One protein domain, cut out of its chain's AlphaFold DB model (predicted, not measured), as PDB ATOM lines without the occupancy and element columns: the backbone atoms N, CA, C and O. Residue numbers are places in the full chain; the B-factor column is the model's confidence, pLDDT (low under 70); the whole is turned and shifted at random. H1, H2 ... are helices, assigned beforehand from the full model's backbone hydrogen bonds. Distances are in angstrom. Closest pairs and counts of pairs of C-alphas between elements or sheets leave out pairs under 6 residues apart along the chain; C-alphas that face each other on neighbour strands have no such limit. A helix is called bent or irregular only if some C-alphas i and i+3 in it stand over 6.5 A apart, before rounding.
ATOM      1  N   ASN A   2     277.252 181.149 204.859       85.69
ATOM      2  CA  ASN A   2     277.025 182.569 205.247       85.69
ATOM      3  C   ASN A   2     275.617 183.115 204.970       85.69
ATOM      4  O   ASN A   2     275.032 183.786 205.815       85.69
ATOM      5  N   ASN A   3     275.063 182.838 203.784       87.62
ATOM      6  CA  ASN A   3     273.730 183.319 203.434       87.62
ATOM      7  C   ASN A   3     272.646 182.770 204.378       87.62
ATOM      8  O   ASN A   3     271.759 183.519 204.760       87.62
ATOM      9  N   LEU A   4     272.728 181.504 204.804       91.12
ATOM     10  CA  LEU A   4     271.753 180.914 205.728       91.12
ATOM     11  C   LEU A   4     271.812 181.583 207.103       91.12
ATOM     12  O   LEU A   4     270.776 181.981 207.627       91.12
ATOM     13  N   VAL A   5     273.015 181.808 207.637       92.75
ATOM     14  CA  VAL A   5     273.191 182.541 208.901       92.75
ATOM     15  C   VAL A   5     272.667 183.974 208.789       92.75
ATOM     16  O   VAL A   5     271.929 184.423 209.662       92.75
ATOM     17  N   ARG A   6     272.920 184.669 207.672       90.75
ATOM     18  CA  ARG A   6     272.321 185.990 207.409       90.75
ATOM     19  C   ARG A   6     270.791 185.947 207.424       90.75
ATOM     20  O   ARG A   6     270.170 186.820 208.028       90.75
ATOM     21  N   GLN A   7     270.164 184.936 206.817       89.75
ATOM     22  CA  GLN A   7     268.701 184.778 206.856       89.75
ATOM     23  C   GLN A   7     268.176 184.510 208.280       89.75
ATOM     24  O   GLN A   7     267.117 185.025 208.655       89.75
ATOM     25  N   LEU A   8     268.921 183.761 209.100       94.06
ATOM     26  CA  LEU A   8     268.586 183.540 210.510       94.06
ATOM     27  C   LEU A   8     268.653 184.843 211.314       94.06
ATOM     28  O   LEU A   8     267.688 185.167 212.006       94.06
ATOM     29  N   LEU A   9     269.721 185.630 211.162       93.50
ATOM     30  CA  LEU A   9     269.859 186.945 211.805       93.50
ATOM     31  C   LEU A   9     268.733 187.904 211.380       93.50
ATOM     32  O   LEU A   9     268.119 188.559 212.223       93.50
ATOM     33  N   SER A  10     268.380 187.905 210.092       88.94
ATOM     34  CA  SER A  10     267.247 188.677 209.550       88.94
ATOM     35  C   SER A  10     265.931 188.310 210.232       88.94
ATOM     36  O   SER A  10     265.157 189.169 210.655       88.94
ATOM     37  N   SER A  11     265.687 187.006 210.360       92.62
ATOM     38  CA  SER A  11     264.485 186.463 210.988       92.62
ATOM     39  C   SER A  11     264.431 186.779 212.479       92.62
ATOM     40  O   SER A  11     263.366 187.138 212.989       92.62
ATOM     41  N   ALA A  12     265.564 186.672 213.177       95.06
ATOM     42  CA  ALA A  12     265.672 187.013 214.586       95.06
ATOM     43  C   ALA A  12     265.394 188.501 214.804       95.06
ATOM     44  O   ALA A  12     264.530 188.841 215.611       95.06
ATOM     45  N   SER A  13     266.027 189.389 214.034       93.06
ATOM     46  CA  SER A  13     265.792 190.818 214.221       93.06
ATOM     47  C   SER A  13     264.373 191.239 213.873       93.06
ATOM     48  O   SER A  13     263.776 192.026 214.601       93.06
ATOM     49  N   TYR A  14     263.771 190.670 212.825       90.38
ATOM     50  CA  TYR A  14     262.372 190.968 212.540       90.38
ATOM     51  C   TYR A  14     261.459 190.589 213.712       90.38
ATOM     52  O   TYR A  14     260.593 191.362 214.125       90.38
ATOM     53  N   ARG A  15     261.653 189.400 214.288       93.81
ATOM     54  CA  ARG A  15     260.878 188.970 215.458       93.81
ATOM     55  C   ARG A  15     261.170 189.841 216.680       93.81
ATOM     56  O   ARG A  15     260.238 190.144 217.424       93.81
ATOM     57  N   PHE A  16     262.415 190.278 216.850       95.12
ATOM     58  CA  PHE A  16     262.799 191.220 217.893       95.12
ATOM     59  C   PHE A  16     262.090 192.578 217.740       95.12
ATOM     60  O   PHE A  16     261.513 193.105 218.691       95.12
ATOM     61  N   GLU A  17     262.036 193.124 216.527       92.19
ATOM     62  CA  GLU A  17     261.276 194.344 216.240       92.19
ATOM     63  C   GLU A  17     259.803 194.169 216.599       92.19
ATOM     64  O   GLU A  17     259.219 195.041 217.228       92.19
ATOM     65  N   ARG A  18     259.193 193.029 216.253       90.44
ATOM     66  CA  ARG A  18     257.786 192.759 216.592       90.44
ATOM     67  C   ARG A  18     257.537 192.679 218.096       90.44
ATOM     68  O   ARG A  18     256.519 193.175 218.558       90.44
ATOM     69  N   VAL A  19     258.429 192.057 218.868       93.44
ATOM     70  CA  VAL A  19     258.240 191.950 220.327       93.44
ATOM     71  C   VAL A  19     258.475 193.268 221.055       93.44
ATOM     72  O   VAL A  19     257.876 193.501 222.107       93.44
ATOM     73  N   THR A  20     259.297 194.141 220.478       92.31
ATOM     74  CA  THR A  20     259.614 195.456 221.039       92.31
ATOM     75  C   THR A  20     258.709 196.587 220.542       92.31
ATOM     76  O   THR A  20     258.679 197.642 221.180       92.31
ATOM     77  N   GLU A  21     257.955 196.373 219.455       88.06
ATOM     78  CA  GLU A  21     256.943 197.299 218.925       88.06
ATOM     79  C   GLU A  21     255.881 197.589 219.997       88.06
ATOM     80  O   GLU A  21     255.329 196.677 220.631       88.06
ATOM     81  N   ASP A  22     255.643 198.882 220.234       87.81
ATOM     82  CA  ASP A  22     254.680 199.409 221.207       87.81
ATOM     83  C   ASP A  22     254.804 198.783 222.611       87.81
ATOM     84  O   ASP A  22     253.820 198.582 223.336       87.81
ATOM     85  N   ALA A  23     256.022 198.396 223.002       90.06
ATOM     86  CA  ALA A  23     256.304 197.953 224.358       90.06
ATOM     87  C   ALA A  23     256.282 199.162 225.301       90.06
ATOM     88  O   ALA A  23     257.101 200.067 225.125       90.06
ATOM     89  N   PRO A  24     255.358 199.212 226.278       87.75
ATOM     90  CA  PRO A  24     255.285 200.350 227.171       87.75
ATOM     91  C   PRO A  24     256.464 200.300 228.162       87.75
ATOM     92  O   PRO A  24     256.984 199.207 228.421       87.75
ATOM     93  N   PRO A  25     256.912 201.439 228.718       85.50
ATOM     94  CA  PRO A  25     258.122 201.497 229.541       85.50
ATOM     95  C   PRO A  25     258.130 200.516 230.722       85.50
ATOM     96  O   PRO A  25     259.166 199.931 231.034       85.50
ATOM     97  N   GLU A  26     256.974 200.264 231.342       90.12
ATOM     98  CA  GLU A  26     256.825 199.326 232.458       90.12
ATOM     99  C   GLU A  26     257.111 197.866 232.081       90.12
ATOM    100  O   GLU A  26     257.441 197.061 232.955       90.12
ATOM    101  N   PHE A  27     257.053 197.515 230.790       94.50
ATOM    102  CA  PHE A  27     257.371 196.168 230.320       94.50
ATOM    103  C   PHE A  27     258.808 195.766 230.666       94.50
ATOM    104  O   PHE A  27     259.058 194.590 230.923       94.50
ATOM    105  N   ALA A  28     259.724 196.736 230.751       95.25
ATOM    106  CA  ALA A  28     261.111 196.530 231.163       95.25
ATOM    107  C   ALA A  28     261.230 195.798 232.513       95.25
ATOM    108  O   ALA A  28     262.142 194.993 232.700       95.25
ATOM    109  N   ASN A  29     260.284 196.042 233.422       95.00
ATOM    110  CA  ASN A  29     260.286 195.515 234.785       95.00
ATOM    111  C   ASN A  29     259.454 194.237 234.942       95.00
ATOM    112  O   ASN A  29     259.439 193.649 236.021       95.00
ATOM    113  N   PHE A  30     258.748 193.798 233.897       95.69
ATOM    114  CA  PHE A  30     257.945 192.584 233.963       95.69
ATOM    115  C   PHE A  30     258.849 191.349 234.078       95.69
ATOM    116  O   PHE A  30     259.760 191.185 233.271       95.69
ATOM    117  N   ALA A  31     258.566 190.468 235.035       95.62
ATOM    118  CA  ALA A  31     259.201 189.163 235.190       95.62
ATOM    119  C   ALA A  31     258.122 188.072 235.215       95.62
ATOM    120  O   ALA A  31     257.056 188.251 235.804       95.62
ATOM    121  N   ALA A  32     258.391 186.943 234.558       89.56
ATOM    122  CA  ALA A  32     257.511 185.782 234.603       89.56
ATOM    123  C   ALA A  32     257.982 184.817 235.703       89.56
ATOM    124  O   ALA A  32     259.059 184.238 235.591       89.56
ATOM    125  N   GLY A  33     257.162 184.625 236.741       86.25
ATOM    126  CA  GLY A  33     257.496 183.779 237.895       86.25
ATOM    127  C   GLY A  33     258.286 184.511 238.987       86.25
ATOM    128  O   GLY A  33     258.680 185.660 238.807       86.25
ATOM    129  N   GLN A  34     258.480 183.855 240.137       76.50
ATOM    130  CA  GLN A  34     259.082 184.472 241.331       76.50
ATOM    131  C   GLN A  34     260.580 184.793 241.189       76.50
ATOM    132  O   GLN A  34     261.018 185.784 241.759       76.50
ATOM    133  N   ASP A  35     261.320 184.041 240.367       81.19
ATOM    134  CA  ASP A  35     262.777 184.200 240.181       81.19
ATOM    135  C   ASP A  35     263.168 184.442 238.709       81.19
ATOM    136  O   ASP A  35     264.308 184.230 238.289       81.19
ATOM    137  N   GLY A  36     262.197 184.839 237.882       86.75
ATOM    138  CA  GLY A  36     262.422 185.090 236.464       86.75
ATOM    139  C   GLY A  36     263.235 186.363 236.220       86.75
ATOM    140  O   GLY A  36     263.075 187.365 236.917       86.75
ATOM    141  N   ARG A  37     264.055 186.362 235.160       94.75
ATOM    142  CA  ARG A  37     264.642 187.599 234.626       94.75
ATOM    143  C   ARG A  37     263.529 188.583 234.258       94.75
ATOM    144  O   ARG A  37     262.521 188.192 233.663       94.75
ATOM    145  N   THR A  38     263.742 189.864 234.545       96.94
ATOM    146  CA  THR A  38     262.895 190.919 233.983       96.94
ATOM    147  C   THR A  38     263.079 190.995 232.466       96.94
ATOM    148  O   THR A  38     264.115 190.577 231.938       96.94
ATOM    149  N   SER A  39     262.115 191.570 231.740       97.06
ATOM    150  CA  SER A  39     262.249 191.780 230.292       97.06
ATOM    151  C   SER A  39     263.530 192.547 229.955       97.06
ATOM    152  O   SER A  39     264.196 192.223 228.976       97.06
ATOM    153  N   LEU A  40     263.905 193.541 230.772       97.25
ATOM    154  CA  LEU A  40     265.132 194.315 230.584       97.25
ATOM    155  C   LEU A  40     266.395 193.475 230.794       97.25
ATOM    156  O   LEU A  40     267.326 193.565 230.000       97.25
ATOM    157  N   GLN A  41     266.425 192.639 231.833       97.69
ATOM    158  CA  GLN A  41     267.542 191.721 232.069       97.69
ATOM    159  C   GLN A  41     267.675 190.706 230.930       97.69
ATOM    160  O   GLN A  41     268.788 190.373 230.526       97.69
ATOM    161  N   LEU A  42     266.547 190.242 230.390       97.31
ATOM    162  CA  LEU A  42     266.526 189.335 229.250       97.31
ATOM    163  C   LEU A  42     267.029 190.014 227.969       97.31
ATOM    164  O   LEU A  42     267.834 189.434 227.247       97.31
ATOM    165  N   LEU A  43     266.626 191.264 227.732       97.75
ATOM    166  CA  LEU A  43     267.148 192.086 226.643       97.75
ATOM    167  C   LEU A  43     268.663 192.308 226.781       97.75
ATOM    168  O   LEU A  43     269.395 192.080 225.822       97.75
ATOM    169  N   ASN A  44     269.148 192.670 227.971       98.06
ATOM    170  CA  ASN A  44     270.582 192.824 228.228       98.06
ATOM    171  C   ASN A  44     271.353 191.520 227.967       98.06
ATOM    172  O   ASN A  44     272.447 191.543 227.405       98.06
ATOM    173  N   HIS A  45     270.786 190.372 228.353       98.00
ATOM    174  CA  HIS A  45     271.367 189.061 228.054       98.00
ATOM    175  C   HIS A  45     271.442 188.817 226.543       98.00
ATOM    176  O   HIS A  45     272.502 188.457 226.051       98.00
ATOM    177  N   MET A  46     270.379 189.104 225.786       98.19
ATOM    178  CA  MET A  46     270.391 188.971 224.323       98.19
ATOM    179  C   MET A  46     271.448 189.860 223.646       98.19
ATOM    180  O   MET A  46     272.112 189.404 222.721       98.19
ATOM    181  N   VAL A  47     271.640 191.103 224.106       98.25
ATOM    182  CA  VAL A  47     272.720 191.985 223.611       98.25
ATOM    183  C   VAL A  47     274.087 191.344 223.847       98.25
ATOM    184  O   VAL A  47     274.930 191.311 222.957       98.25
ATOM    185  N   ASN A  48     274.290 190.800 225.042       98.31
ATOM    186  CA  ASN A  48     275.520 190.132 225.437       98.31
ATOM    187  C   ASN A  48     275.792 188.841 224.641       98.31
ATOM    188  O   ASN A  48     276.937 188.598 224.274       98.31
ATOM    189  N   VAL A  49     274.755 188.057 224.332       98.06
ATOM    190  CA  VAL A  49     274.833 186.868 223.462       98.06
ATOM    191  C   VAL A  49     275.236 187.248 222.036       98.06
ATOM    192  O   VAL A  49     276.079 186.589 221.431       98.06
ATOM    193  N   LEU A  50     274.668 188.330 221.498       97.31
ATOM    194  CA  LEU A  50     275.072 188.848 220.190       97.31
ATOM    195  C   LEU A  50     276.517 189.360 220.203       97.31
ATOM    196  O   LEU A  50     277.246 189.146 219.239       97.31
ATOM    197  N   ASP A  51     276.948 190.023 221.279       97.75
ATOM    198  CA  ASP A  51     278.325 190.515 221.366       97.75
ATOM    199  C   ASP A  51     279.326 189.362 221.424       97.75
ATOM    200  O   ASP A  51     280.388 189.452 220.822       97.75
ATOM    201  N   GLU A  52     278.960 188.263 222.084       97.19
ATOM    202  CA  GLU A  52     279.752 187.036 222.108       97.19
ATOM    203  C   GLU A  52     279.884 186.407 220.716       97.19
ATOM    204  O   GLU A  52     280.989 186.056 220.310       97.19
ATOM    205  N   ALA A  53     278.796 186.352 219.942       96.56
ATOM    206  CA  ALA A  53     278.852 185.923 218.544       96.56
ATOM    207  C   ALA A  53     279.806 186.792 217.708       96.56
ATOM    208  O   ALA A  53     280.588 186.277 216.912       96.56
ATOM    209  N   ASP A  54     279.752 188.113 217.894       96.12
ATOM    210  CA  ASP A  54     280.607 189.055 217.170       96.12
ATOM    211  C   ASP A  54     282.070 188.934 217.612       96.12
ATOM    212  O   ASP A  54     282.969 188.980 216.775       96.12
ATOM    213  N   ALA A  55     282.311 188.719 218.906       96.06
ATOM    214  CA  ALA A  55     283.634 188.492 219.471       96.06
ATOM    215  C   ALA A  55     284.302 187.236 218.899       96.06
ATOM    216  O   ALA A  55     285.453 187.306 218.482       96.06
ATOM    217  N   ILE A  56     283.557 186.128 218.797       94.31
ATOM    218  CA  ILE A  56     284.033 184.879 218.182       94.31
ATOM    219  C   ILE A  56     284.413 185.106 216.715       94.31
ATOM    220  O   ILE A  56     285.476 184.677 216.283       94.31
ATOM    221  N   LEU A  57     283.563 185.800 215.952       94.06
ATOM    222  CA  LEU A  57     283.791 186.036 214.523       94.06
ATOM    223  C   LEU A  57     284.962 186.973 214.227       94.06
ATOM    224  O   LEU A  57     285.610 186.839 213.193       94.06
ATOM    225  N   THR A  58     285.178 187.964 215.086       93.38
ATOM    226  CA  THR A  58     286.173 189.025 214.867       93.38
ATOM    227  C   THR A  58     287.450 188.824 215.676       93.38
ATOM    228  O   THR A  58     288.326 189.686 215.629       93.38
ATOM    229  N   GLU A  59     287.546 187.718 216.423       94.38
ATOM    230  CA  GLU A  59     288.659 187.387 217.324       94.38
ATOM    231  C   GLU A  59     289.015 188.523 218.299       94.38
ATOM    232  O   GLU A  59     290.172 188.731 218.664       94.38
ATOM    233  N   ARG A  60     288.007 189.287 218.732       95.31
ATOM    234  CA  ARG A  60     288.170 190.347 219.735       95.31
ATOM    235  C   ARG A  60     287.705 189.878 221.105       95.31
ATOM    236  O   ARG A  60     286.889 188.966 221.230       95.31
ATOM    237  N   ASP A  61     288.090 190.631 222.126       96.44
ATOM    238  CA  ASP A  61     287.494 190.484 223.447       96.44
ATOM    239  C   ASP A  61     286.008 190.867 223.444       96.44
ATOM    240  O   ASP A  61     285.573 191.852 222.828       96.44
ATOM    241  N   ARG A  62     285.217 190.089 224.184       94.19
ATOM    242  CA  ARG A  62     283.798 190.362 224.411       94.19
ATOM    243  C   ARG A  62     283.615 191.619 225.265       94.19
ATOM    244  O   ARG A  62     284.291 191.822 226.271       94.19
ATOM    245  N   ILE A  63     282.613 192.419 224.914       95.38
ATOM    246  CA  ILE A  63     282.138 193.549 225.707       95.38
ATOM    247  C   ILE A  63     280.979 193.070 226.585       95.38
ATOM    248  O   ILE A  63     279.990 192.515 226.105       95.38
ATOM    249  N   MET A  64     281.084 193.324 227.888       95.94
ATOM    250  CA  MET A  64     279.998 193.076 228.834       95.94
ATOM    251  C   MET A  64     279.053 194.275 228.871       95.94
ATOM    252  O   MET A  64     279.276 195.243 229.600       95.94
ATOM    253  N   TRP A  65     277.984 194.207 228.084       96.19
ATOM    254  CA  TRP A  65     277.001 195.281 228.004       96.19
ATOM    255  C   TRP A  65     276.162 195.364 229.280       96.19
ATOM    256  O   TRP A  65     275.772 194.343 229.859       96.19
ATOM    257  N   GLN A  66     275.880 196.601 229.691       94.81
ATOM    258  CA  GLN A  66     274.928 196.932 230.747       94.81
ATOM    259  C   GLN A  66     273.822 197.805 230.155       94.81
ATOM    260  O   GLN A  66     274.056 198.925 229.688       94.81
ATOM    261  N   THR A  67     272.605 197.277 230.148       91.38
ATOM    262  CA  THR A  67     271.411 197.991 229.713       91.38
ATOM    263  C   THR A  67     270.680 198.589 230.914       91.38
ATOM    264  O   THR A  67     270.209 197.865 231.788       91.38
ATOM    265  N   HIS A  68     270.505 199.912 230.920       90.06
ATOM    266  CA  HIS A  68     269.821 200.625 232.010       90.06
ATOM    267  C   HIS A  68     268.357 200.973 231.715       90.06
ATOM    268  O   HIS A  68     267.601 201.287 232.630       90.06
ATOM    269  N   SER A  69     267.937 200.927 230.450       93.56
ATOM    270  CA  SER A  69     266.553 201.180 230.050       93.56
ATOM    271  C   SER A  69     266.184 200.376 228.809       93.56
ATOM    272  O   SER A  69     267.053 199.943 228.050       93.56
ATOM    273  N   TRP A  70     264.883 200.183 228.590       94.56
ATOM    274  CA  TRP A  70     264.381 199.422 227.446       94.56
ATOM    275  C   TRP A  70     264.859 199.990 226.107       94.56
ATOM    276  O   TRP A  70     265.321 199.245 225.246       94.56
ATOM    277  N   ASP A  71     264.799 201.314 225.944       93.81
ATOM    278  CA  ASP A  71     265.223 201.972 224.709       93.81
ATOM    279  C   ASP A  71     266.728 201.856 224.483       93.81
ATOM    280  O   ASP A  71     267.143 201.502 223.382       93.81
ATOM    281  N   VAL A  72     267.540 202.032 225.531       94.88
ATOM    282  CA  VAL A  72     268.991 201.808 225.442       94.88
ATOM    283  C   VAL A  72     269.287 200.370 225.019       94.88
ATOM    284  O   VAL A  72     270.118 200.153 224.144       94.88
ATOM    285  N   GLY A  73     268.572 199.388 225.570       95.75
ATOM    286  CA  GLY A  73     268.764 197.979 225.225       95.75
ATOM    287  C   GLY A  73     268.412 197.664 223.779       95.75
ATOM    288  O   GLY A  73     269.123 196.908 223.124       95.75
ATOM    289  N   LYS A  74     267.344 198.273 223.250       95.88
ATOM    290  CA  LYS A  74     266.977 198.135 221.832       95.88
ATOM    291  C   LYS A  74     268.050 198.714 220.921       95.88
ATOM    292  O   LYS A  74     268.373 198.092 219.913       95.88
ATOM    293  N   GLU A  75     268.600 199.878 221.257       96.00
ATOM    294  CA  GLU A  75     269.660 200.489 220.452       96.00
ATOM    295  C   GLU A  75     270.965 199.688 220.529       96.00
ATOM    296  O   GLU A  75     271.580 199.434 219.495       96.00
ATOM    297  N   GLN A  76     271.333 199.179 221.709       97.44
ATOM    298  CA  GLN A  76     272.461 198.255 221.868       97.44
ATOM    299  C   GLN A  76     272.257 196.978 221.038       97.44
ATOM    300  O   GLN A  76     273.150 196.575 220.297       97.44
ATOM    301  N   PHE A  77     271.063 196.378 221.089       97.44
ATOM    302  CA  PHE A  77     270.724 195.196 220.294       97.44
ATOM    303  C   PHE A  77     270.887 195.457 218.796       97.44
ATOM    304  O   PHE A  77     271.559 194.693 218.107       97.44
ATOM    305  N   LYS A  78     270.296 196.548 218.290       95.88
ATOM    306  CA  LYS A  78     270.392 196.927 216.873       95.88
ATOM    307  C   LYS A  78     271.838 197.161 216.460       95.88
ATOM    308  O   LYS A  78     272.237 196.692 215.402       95.88
ATOM    309  N   PHE A  79     272.617 197.850 217.292       96.38
ATOM    310  CA  PHE A  79     274.021 198.130 217.020       96.38
ATOM    311  C   PHE A  79     274.845 196.845 216.869       96.38
ATOM    312  O   PHE A  79     275.560 196.688 215.881       96.38
ATOM    313  N   VAL A  80     274.721 195.898 217.805       96.62
ATOM    314  CA  VAL A  80     275.475 194.637 217.734       96.62
ATOM    315  C   VAL A  80     274.968 193.746 216.592       96.62
ATOM    316  O   VAL A  80     275.771 193.184 215.850       96.62
ATOM    317  N   MET A  81     273.650 193.676 216.374       95.75
ATOM    318  CA  MET A  81     273.063 192.949 215.238       95.75
ATOM    319  C   MET A  81     273.545 193.500 213.886       95.75
ATOM    320  O   MET A  81     273.802 192.734 212.954       95.75
ATOM    321  N   GLN A  82     273.683 194.823 213.781       93.56
ATOM    322  CA  GLN A  82     274.194 195.495 212.590       93.56
ATOM    323  C   GLN A  82     275.648 195.099 212.318       93.56
ATOM    324  O   GLN A  82     275.951 194.644 211.221       93.56
ATOM    325  N   ARG A  83     276.517 195.178 213.334       93.81
ATOM    326  CA  ARG A  83     277.928 194.767 213.228       93.81
ATOM    327  C   ARG A  83     278.082 193.328 212.743       93.81
ATOM    328  O   ARG A  83     278.807 193.090 211.781       93.81
ATOM    329  N   LEU A  84     277.338 192.401 213.348       92.56
ATOM    330  CA  LEU A  84     277.308 190.996 212.936       92.56
ATOM    331  C   LEU A  84     276.893 190.836 211.473       92.56
ATOM    332  O   LEU A  84     277.515 190.098 210.712       92.56
ATOM    333  N   THR A  85     275.832 191.533 211.067       91.44
ATOM    334  CA  THR A  85     275.317 191.455 209.698       91.44
ATOM    335  C   THR A  85     276.323 192.014 208.691       91.44
ATOM    336  O   THR A  85     276.550 191.392 207.651       91.44
ATOM    337  N   ASP A  86     276.964 193.138 209.013       91.69
ATOM    338  CA  ASP A  86     277.980 193.763 208.167       91.69
ATOM    339  C   ASP A  86     279.221 192.876 208.037       91.69
ATOM    340  O   ASP A  86     279.716 192.671 206.928       91.69
ATOM    341  N   PHE A  87     279.670 192.260 209.135       93.19
ATOM    342  CA  PHE A  87     280.769 191.298 209.101       93.19
ATOM    343  C   PHE A  87     280.454 190.115 208.176       93.19
ATOM    344  O   PHE A  87     281.263 189.761 207.318       93.19
ATOM    345  N   MET A  88     279.248 189.552 208.290       91.50
ATOM    346  CA  MET A  88     278.772 188.440 207.460       91.50
ATOM    347  C   MET A  88     278.584 188.809 205.978       91.50
ATOM    348  O   MET A  88     278.527 187.919 205.122       91.50
ATOM    349  N   HIS A  89     278.427 190.101 205.667       90.06
ATOM    350  CA  HIS A  89     278.391 190.622 204.297       90.06
ATOM    351  C   HIS A  89     279.792 190.806 203.718       90.06
ATOM    352  O   HIS A  89     279.995 190.523 202.538       90.06
ATOM    353  N   ALA A  90     280.725 191.306 204.527       92.25
ATOM    354  CA  ALA A  90     282.063 191.676 204.084       92.25
ATOM    355  C   ALA A  90     283.032 190.487 204.007       92.25
ATOM    356  O   ALA A  90     283.992 190.545 203.243       92.25
ATOM    357  N   ASN A  91     282.781 189.418 204.768       93.31
ATOM    358  CA  ASN A  91     283.725 188.315 204.932       93.31
ATOM    359  C   ASN A  91     283.115 186.964 204.556       93.31
ATOM    360  O   ASN A  91     281.912 186.731 204.695       93.31
ATOM    361  N   VAL A  92     283.976 186.046 204.121       93.06
ATOM    362  CA  VAL A  92     283.671 184.613 204.073       93.06
ATOM    363  C   VAL A  92     284.046 184.032 205.430       93.06
ATOM    364  O   VAL A  92     285.150 184.278 205.903       93.06
ATOM    365  N   VAL A  93     283.121 183.309 206.057       94.69
ATOM    366  CA  VAL A  93     283.328 182.705 207.377       94.69
ATOM    367  C   VAL A  93     283.409 181.195 207.225       94.69
ATOM    368  O   VAL A  93     282.645 180.607 206.449       94.69
ATOM    369  N   ASP A  94     284.322 180.589 207.976       95.50
ATOM    370  CA  ASP A  94     284.509 179.144 208.011       95.50
ATOM    371  C   ASP A  94     283.247 178.421 208.484       95.50
ATOM    372  O   ASP A  94     282.514 178.886 209.359       95.50
ATOM    373  N   GLU A  95     282.982 177.260 207.891       95.06
ATOM    374  CA  GLU A  95     281.749 176.511 208.136       95.06
ATOM    375  C   GLU A  95     281.606 176.077 209.599       95.06
ATOM    376  O   GLU A  95     280.529 176.236 210.166       95.06
ATOM    377  N   GLU A  96     282.699 175.660 210.239       95.56
ATOM    378  CA  GLU A  96     282.725 175.294 211.661       95.56
ATOM    379  C   GLU A  96     282.312 176.467 212.567       95.56
ATOM    380  O   GLU A  96     281.484 176.308 213.465       95.56
ATOM    381  N   LEU A  97     282.807 177.681 212.291       95.69
ATOM    382  CA  LEU A  97     282.394 178.876 213.033       95.69
ATOM    383  C   LEU A  97     280.909 179.178 212.814       95.69
ATOM    384  O   LEU A  97     280.201 179.538 213.754       95.69
ATOM    385  N   LEU A  98     280.404 179.000 211.593       95.81
ATOM    386  CA  LEU A  98     278.984 179.195 211.304       95.81
ATOM    387  C   LEU A  98     278.104 178.186 212.044       95.81
ATOM    388  O   LEU A  98     277.054 178.572 212.558       95.81
ATOM    389  N   GLU A  99     278.520 176.925 212.136       96.12
ATOM    390  CA  GLU A  99     277.829 175.903 212.927       96.12
ATOM    391  C   GLU A  99     277.805 176.268 214.415       96.12
ATOM    392  O   GLU A  99     276.735 176.240 215.033       96.12
ATOM    393  N   ILE A 100     278.938 176.712 214.971       95.75
ATOM    394  CA  ILE A 100     279.026 177.203 216.356       95.75
ATOM    395  C   ILE A 100     278.024 178.339 216.593       95.75
ATOM    396  O   ILE A 100     277.282 178.316 217.579       95.75
ATOM    397  N   LEU A 101     277.935 179.305 215.672       96.31
ATOM    398  CA  LEU A 101     276.982 180.411 215.786       96.31
ATOM    399  C   LEU A 101     275.526 179.947 215.756       96.31
ATOM    400  O   LEU A 101     274.705 180.451 216.528       96.31
ATOM    401  N   ILE A 102     275.195 179.005 214.868       96.19
ATOM    402  CA  ILE A 102     273.840 178.458 214.740       96.19
ATOM    403  C   ILE A 102     273.447 177.726 216.023       96.19
ATOM    404  O   ILE A 102     272.363 177.977 216.556       96.19
ATOM    405  N   HIS A 103     274.311 176.847 216.529       95.81
ATOM    406  CA  HIS A 103     274.019 176.013 217.692       95.81
ATOM    407  C   HIS A 103     274.005 176.790 219.009       95.81
ATOM    408  O   HIS A 103     273.185 176.488 219.874       95.81
ATOM    409  N   GLY A 104     274.879 177.786 219.158       96.50
ATOM    410  CA  GLY A 104     274.975 178.596 220.366       96.50
ATOM    411  C   GLY A 104     274.144 179.880 220.277       96.50
ATOM    412  O   GLY A 104     272.927 179.852 220.494       96.50
ATOM    413  N   PRO A 105     274.780 181.025 219.977       97.19
ATOM    414  CA  PRO A 105     274.193 182.344 220.194       97.19
ATOM    415  C   PRO A 105     272.918 182.606 219.384       97.19
ATOM    416  O   PRO A 105     271.996 183.246 219.888       97.19
ATOM    417  N   ILE A 106     272.810 182.105 218.148       96.69
ATOM    418  CA  ILE A 106     271.611 182.326 217.325       96.69
ATOM    419  C   ILE A 106     270.420 181.532 217.872       96.69
ATOM    420  O   ILE A 106     269.312 182.068 217.952       96.69
ATOM    421  N   SER A 107     270.626 180.276 218.274       98.06
ATOM    422  CA  SER A 107     269.564 179.463 218.877       98.06
ATOM    423  C   SER A 107     269.092 180.046 220.213       98.06
ATOM    424  O   SER A 107     267.882 180.165 220.429       98.06
ATOM    425  N   ASP A 108     270.022 180.491 221.067       98.19
ATOM    426  CA  ASP A 108     269.701 181.142 222.347       98.19
ATOM    427  C   ASP A 108     268.894 182.435 222.136       98.19
ATOM    428  O   ASP A 108     267.857 182.668 222.766       98.19
ATOM    429  N   LEU A 109     269.291 183.236 221.141       98.12
ATOM    430  CA  LEU A 109     268.582 184.449 220.746       98.12
ATOM    431  C   LEU A 109     267.116 184.181 220.369       98.12
ATOM    432  O   LEU A 109     266.219 184.886 220.842       98.12
ATOM    433  N   PHE A 110     266.840 183.169 219.538       98.19
ATOM    434  CA  PHE A 110     265.460 182.805 219.193       98.19
ATOM    435  C   PHE A 110     264.661 182.347 220.420       98.19
ATOM    436  O   PHE A 110     263.491 182.723 220.554       98.19
ATOM    437  N   GLY A 111     265.287 181.585 221.323       97.88
ATOM    438  CA  GLY A 111     264.684 181.167 222.588       97.88
ATOM    439  C   GLY A 111     264.228 182.362 223.427       97.88
ATOM    440  O   GLY A 111     263.067 182.440 223.842       97.88
ATOM    441  N   HIS A 112     265.103 183.351 223.603       97.81
ATOM    442  CA  HIS A 112     264.805 184.548 224.388       97.81
ATOM    443  C   HIS A 112     263.804 185.497 223.718       97.81
ATOM    444  O   HIS A 112     262.946 186.063 224.400       97.81
ATOM    445  N   ILE A 113     263.801 185.611 222.386       97.69
ATOM    446  CA  ILE A 113     262.737 186.330 221.663       97.69
ATOM    447  C   ILE A 113     261.370 185.664 221.894       97.69
ATOM    448  O   ILE A 113     260.355 186.351 222.069       97.69
ATOM    449  N   GLY A 114     261.326 184.328 221.924       96.06
ATOM    450  CA  GLY A 114     260.128 183.565 222.276       96.06
ATOM    451  C   GLY A 114     259.644 183.865 223.697       96.06
ATOM    452  O   GLY A 114     258.456 184.125 223.904       96.06
ATOM    453  N   GLN A 115     260.567 183.918 224.661       96.31
ATOM    454  CA  GLN A 115     260.269 184.296 226.045       96.31
ATOM    455  C   GLN A 115     259.711 185.720 226.140       96.31
ATOM    456  O   GLN A 115     258.632 185.896 226.702       96.31
ATOM    457  N   LEU A 116     260.350 186.719 225.518       96.56
ATOM    458  CA  LEU A 116     259.819 188.088 225.484       96.56
ATOM    459  C   LEU A 116     258.416 188.128 224.861       96.56
ATOM    460  O   LEU A 116     257.528 188.819 225.358       96.56
ATOM    461  N   THR A 117     258.182 187.345 223.807       95.38
ATOM    462  CA  THR A 117     256.871 187.259 223.147       95.38
ATOM    463  C   THR A 117     255.801 186.710 224.089       95.38
ATOM    464  O   THR A 117     254.684 187.227 224.130       95.38
ATOM    465  N   MET A 118     256.132 185.682 224.872       95.44
ATOM    466  CA  MET A 118     255.256 185.157 225.916       95.44
ATOM    467  C   MET A 118     255.025 186.197 227.021       95.44
ATOM    468  O   MET A 118     253.881 186.436 227.403       95.44
ATOM    469  N   MET A 119     256.083 186.868 227.480       95.81
ATOM    470  CA  MET A 119     256.019 187.901 228.516       95.81
ATOM    471  C   MET A 119     255.111 189.066 228.106       95.81
ATOM    472  O   MET A 119     254.301 189.501 228.918       95.81
ATOM    473  N   ARG A 120     255.140 189.501 226.836       95.06
ATOM    474  CA  ARG A 120     254.197 190.503 226.295       95.06
ATOM    475  C   ARG A 120     252.736 190.092 226.505       95.06
ATOM    476  O   ARG A 120     251.895 190.918 226.848       95.06
ATOM    477  N   ARG A 121     252.409 188.808 226.315       94.00
ATOM    478  CA  ARG A 121     251.045 188.292 226.533       94.00
ATOM    479  C   ARG A 121     250.688 188.265 228.013       94.00
ATOM    480  O   ARG A 121     249.612 188.729 228.374       94.00
ATOM    481  N   LEU A 122     251.591 187.751 228.847       94.31
ATOM    482  CA  LEU A 122     251.382 187.642 230.292       94.31
ATOM    483  C   LEU A 122     251.258 189.011 230.969       94.31
ATOM    484  O   LEU A 122     250.494 189.153 231.916       94.31
ATOM    485  N   SER A 123     251.929 190.037 230.444       93.31
ATOM    486  CA  SER A 123     251.809 191.417 230.923       93.31
ATOM    487  C   SER A 123     250.560 192.145 230.400       93.31
ATOM    488  O   SER A 123     250.456 193.361 230.550       93.31
ATOM    489  N   GLY A 124     249.646 191.457 229.704       91.19
ATOM    490  CA  GLY A 124     248.433 192.055 229.133       91.19
ATOM    491  C   GLY A 124     248.677 192.989 227.941       91.19
ATOM    492  O   GLY A 124     247.813 193.799 227.611       91.19
TER     493      GLY A 124
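This is residues 2 to 124 of the 152 residues of an uncharacterized protein of Bacteroidetes bacterium (UniProt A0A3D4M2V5). Look for a lengthwise bundle of four helices, with H1 and H5b side by side along one side and H3 and H4 side by side along the other, running the opposite way; the short H2 sits at the end where H1 stops and H3 starts. H5 is bent but runs nearly straight, its arm H5a carrying on past H5b toward the other end, and the link from H3 to H4 passes back along the length of the bundle. The printed part has 123 residues with five named helices, in the order H1, H2, H3, H4, H5, and no named strand: the class is all helix. It is compact, with a radius of gyration of the C-alphas of 14.5 A, and elongated, spanning 43 by 25 by 24 A.

Find C-alpha 2 at (277.025, 182.569, 205.247); from there H1, residues 2 to 20, runs 26.8 A. Residues 25 to 29 make H2, which is neither bent nor irregular, but only just: C-alphas 25 and 28 are 6.0 A apart. At C-alpha 39, (262.249, 191.780, 230.292), begins H3, residues 39 to 58, 28.6 A long. H4, residues 70 to 90, measures 30.3 A. H5, residues 95 to 122, was assigned as one helix by its hydrogen bonds, but it is bent: C-alphas 103 and 106 are 6.8 A apart. Its arms are H5a, residues 95 to 103, 12.3 A, and H5b, residues 106 to 122, 24.6 A, ending at C-alpha 122, (251.382, 187.642, 230.292); they stand at a shallow tilt of 20 degrees.

Start at H3, the hub, which touches three other helices. It touches H4, the same way at a shallow tilt of 21 degrees, closest at the C-alphas of Val 47 and Phe 77, 5.0 A. It touches H5b, opposite ways at 13 degrees, closest at the C-alphas of Met 46 and Leu 109, 6.0 A. With residues 39 to 40 alone it touches H2, closest at the C-alphas of Ala 28 and Leu 40, 4.6 A. H1 touches H5b, the same way at 17 degrees, closest at the C-alphas of Val 19 and Thr 117, 5.6 A. H1 touches H4, opposite ways at 14 degrees, closest at the C-alphas of Asn 2 and Met 88, 6.5 A. H1 and H3 are apart, as are H4 and H5b. Every O i to N i+4 pair is within hydrogen-bond range in H1, H3, H4 and H5a; H5b has 12 of 13, and H2 0 of 1 but 2 of 2 O i to N i+3 pairs.

The two C-alphas farthest apart are those of Gln 34 and Val 92, 44.6 A. The printed part has no cut; the link from H3 to H4, 11 residues, is long. No printed residue has a pLDDT under 70.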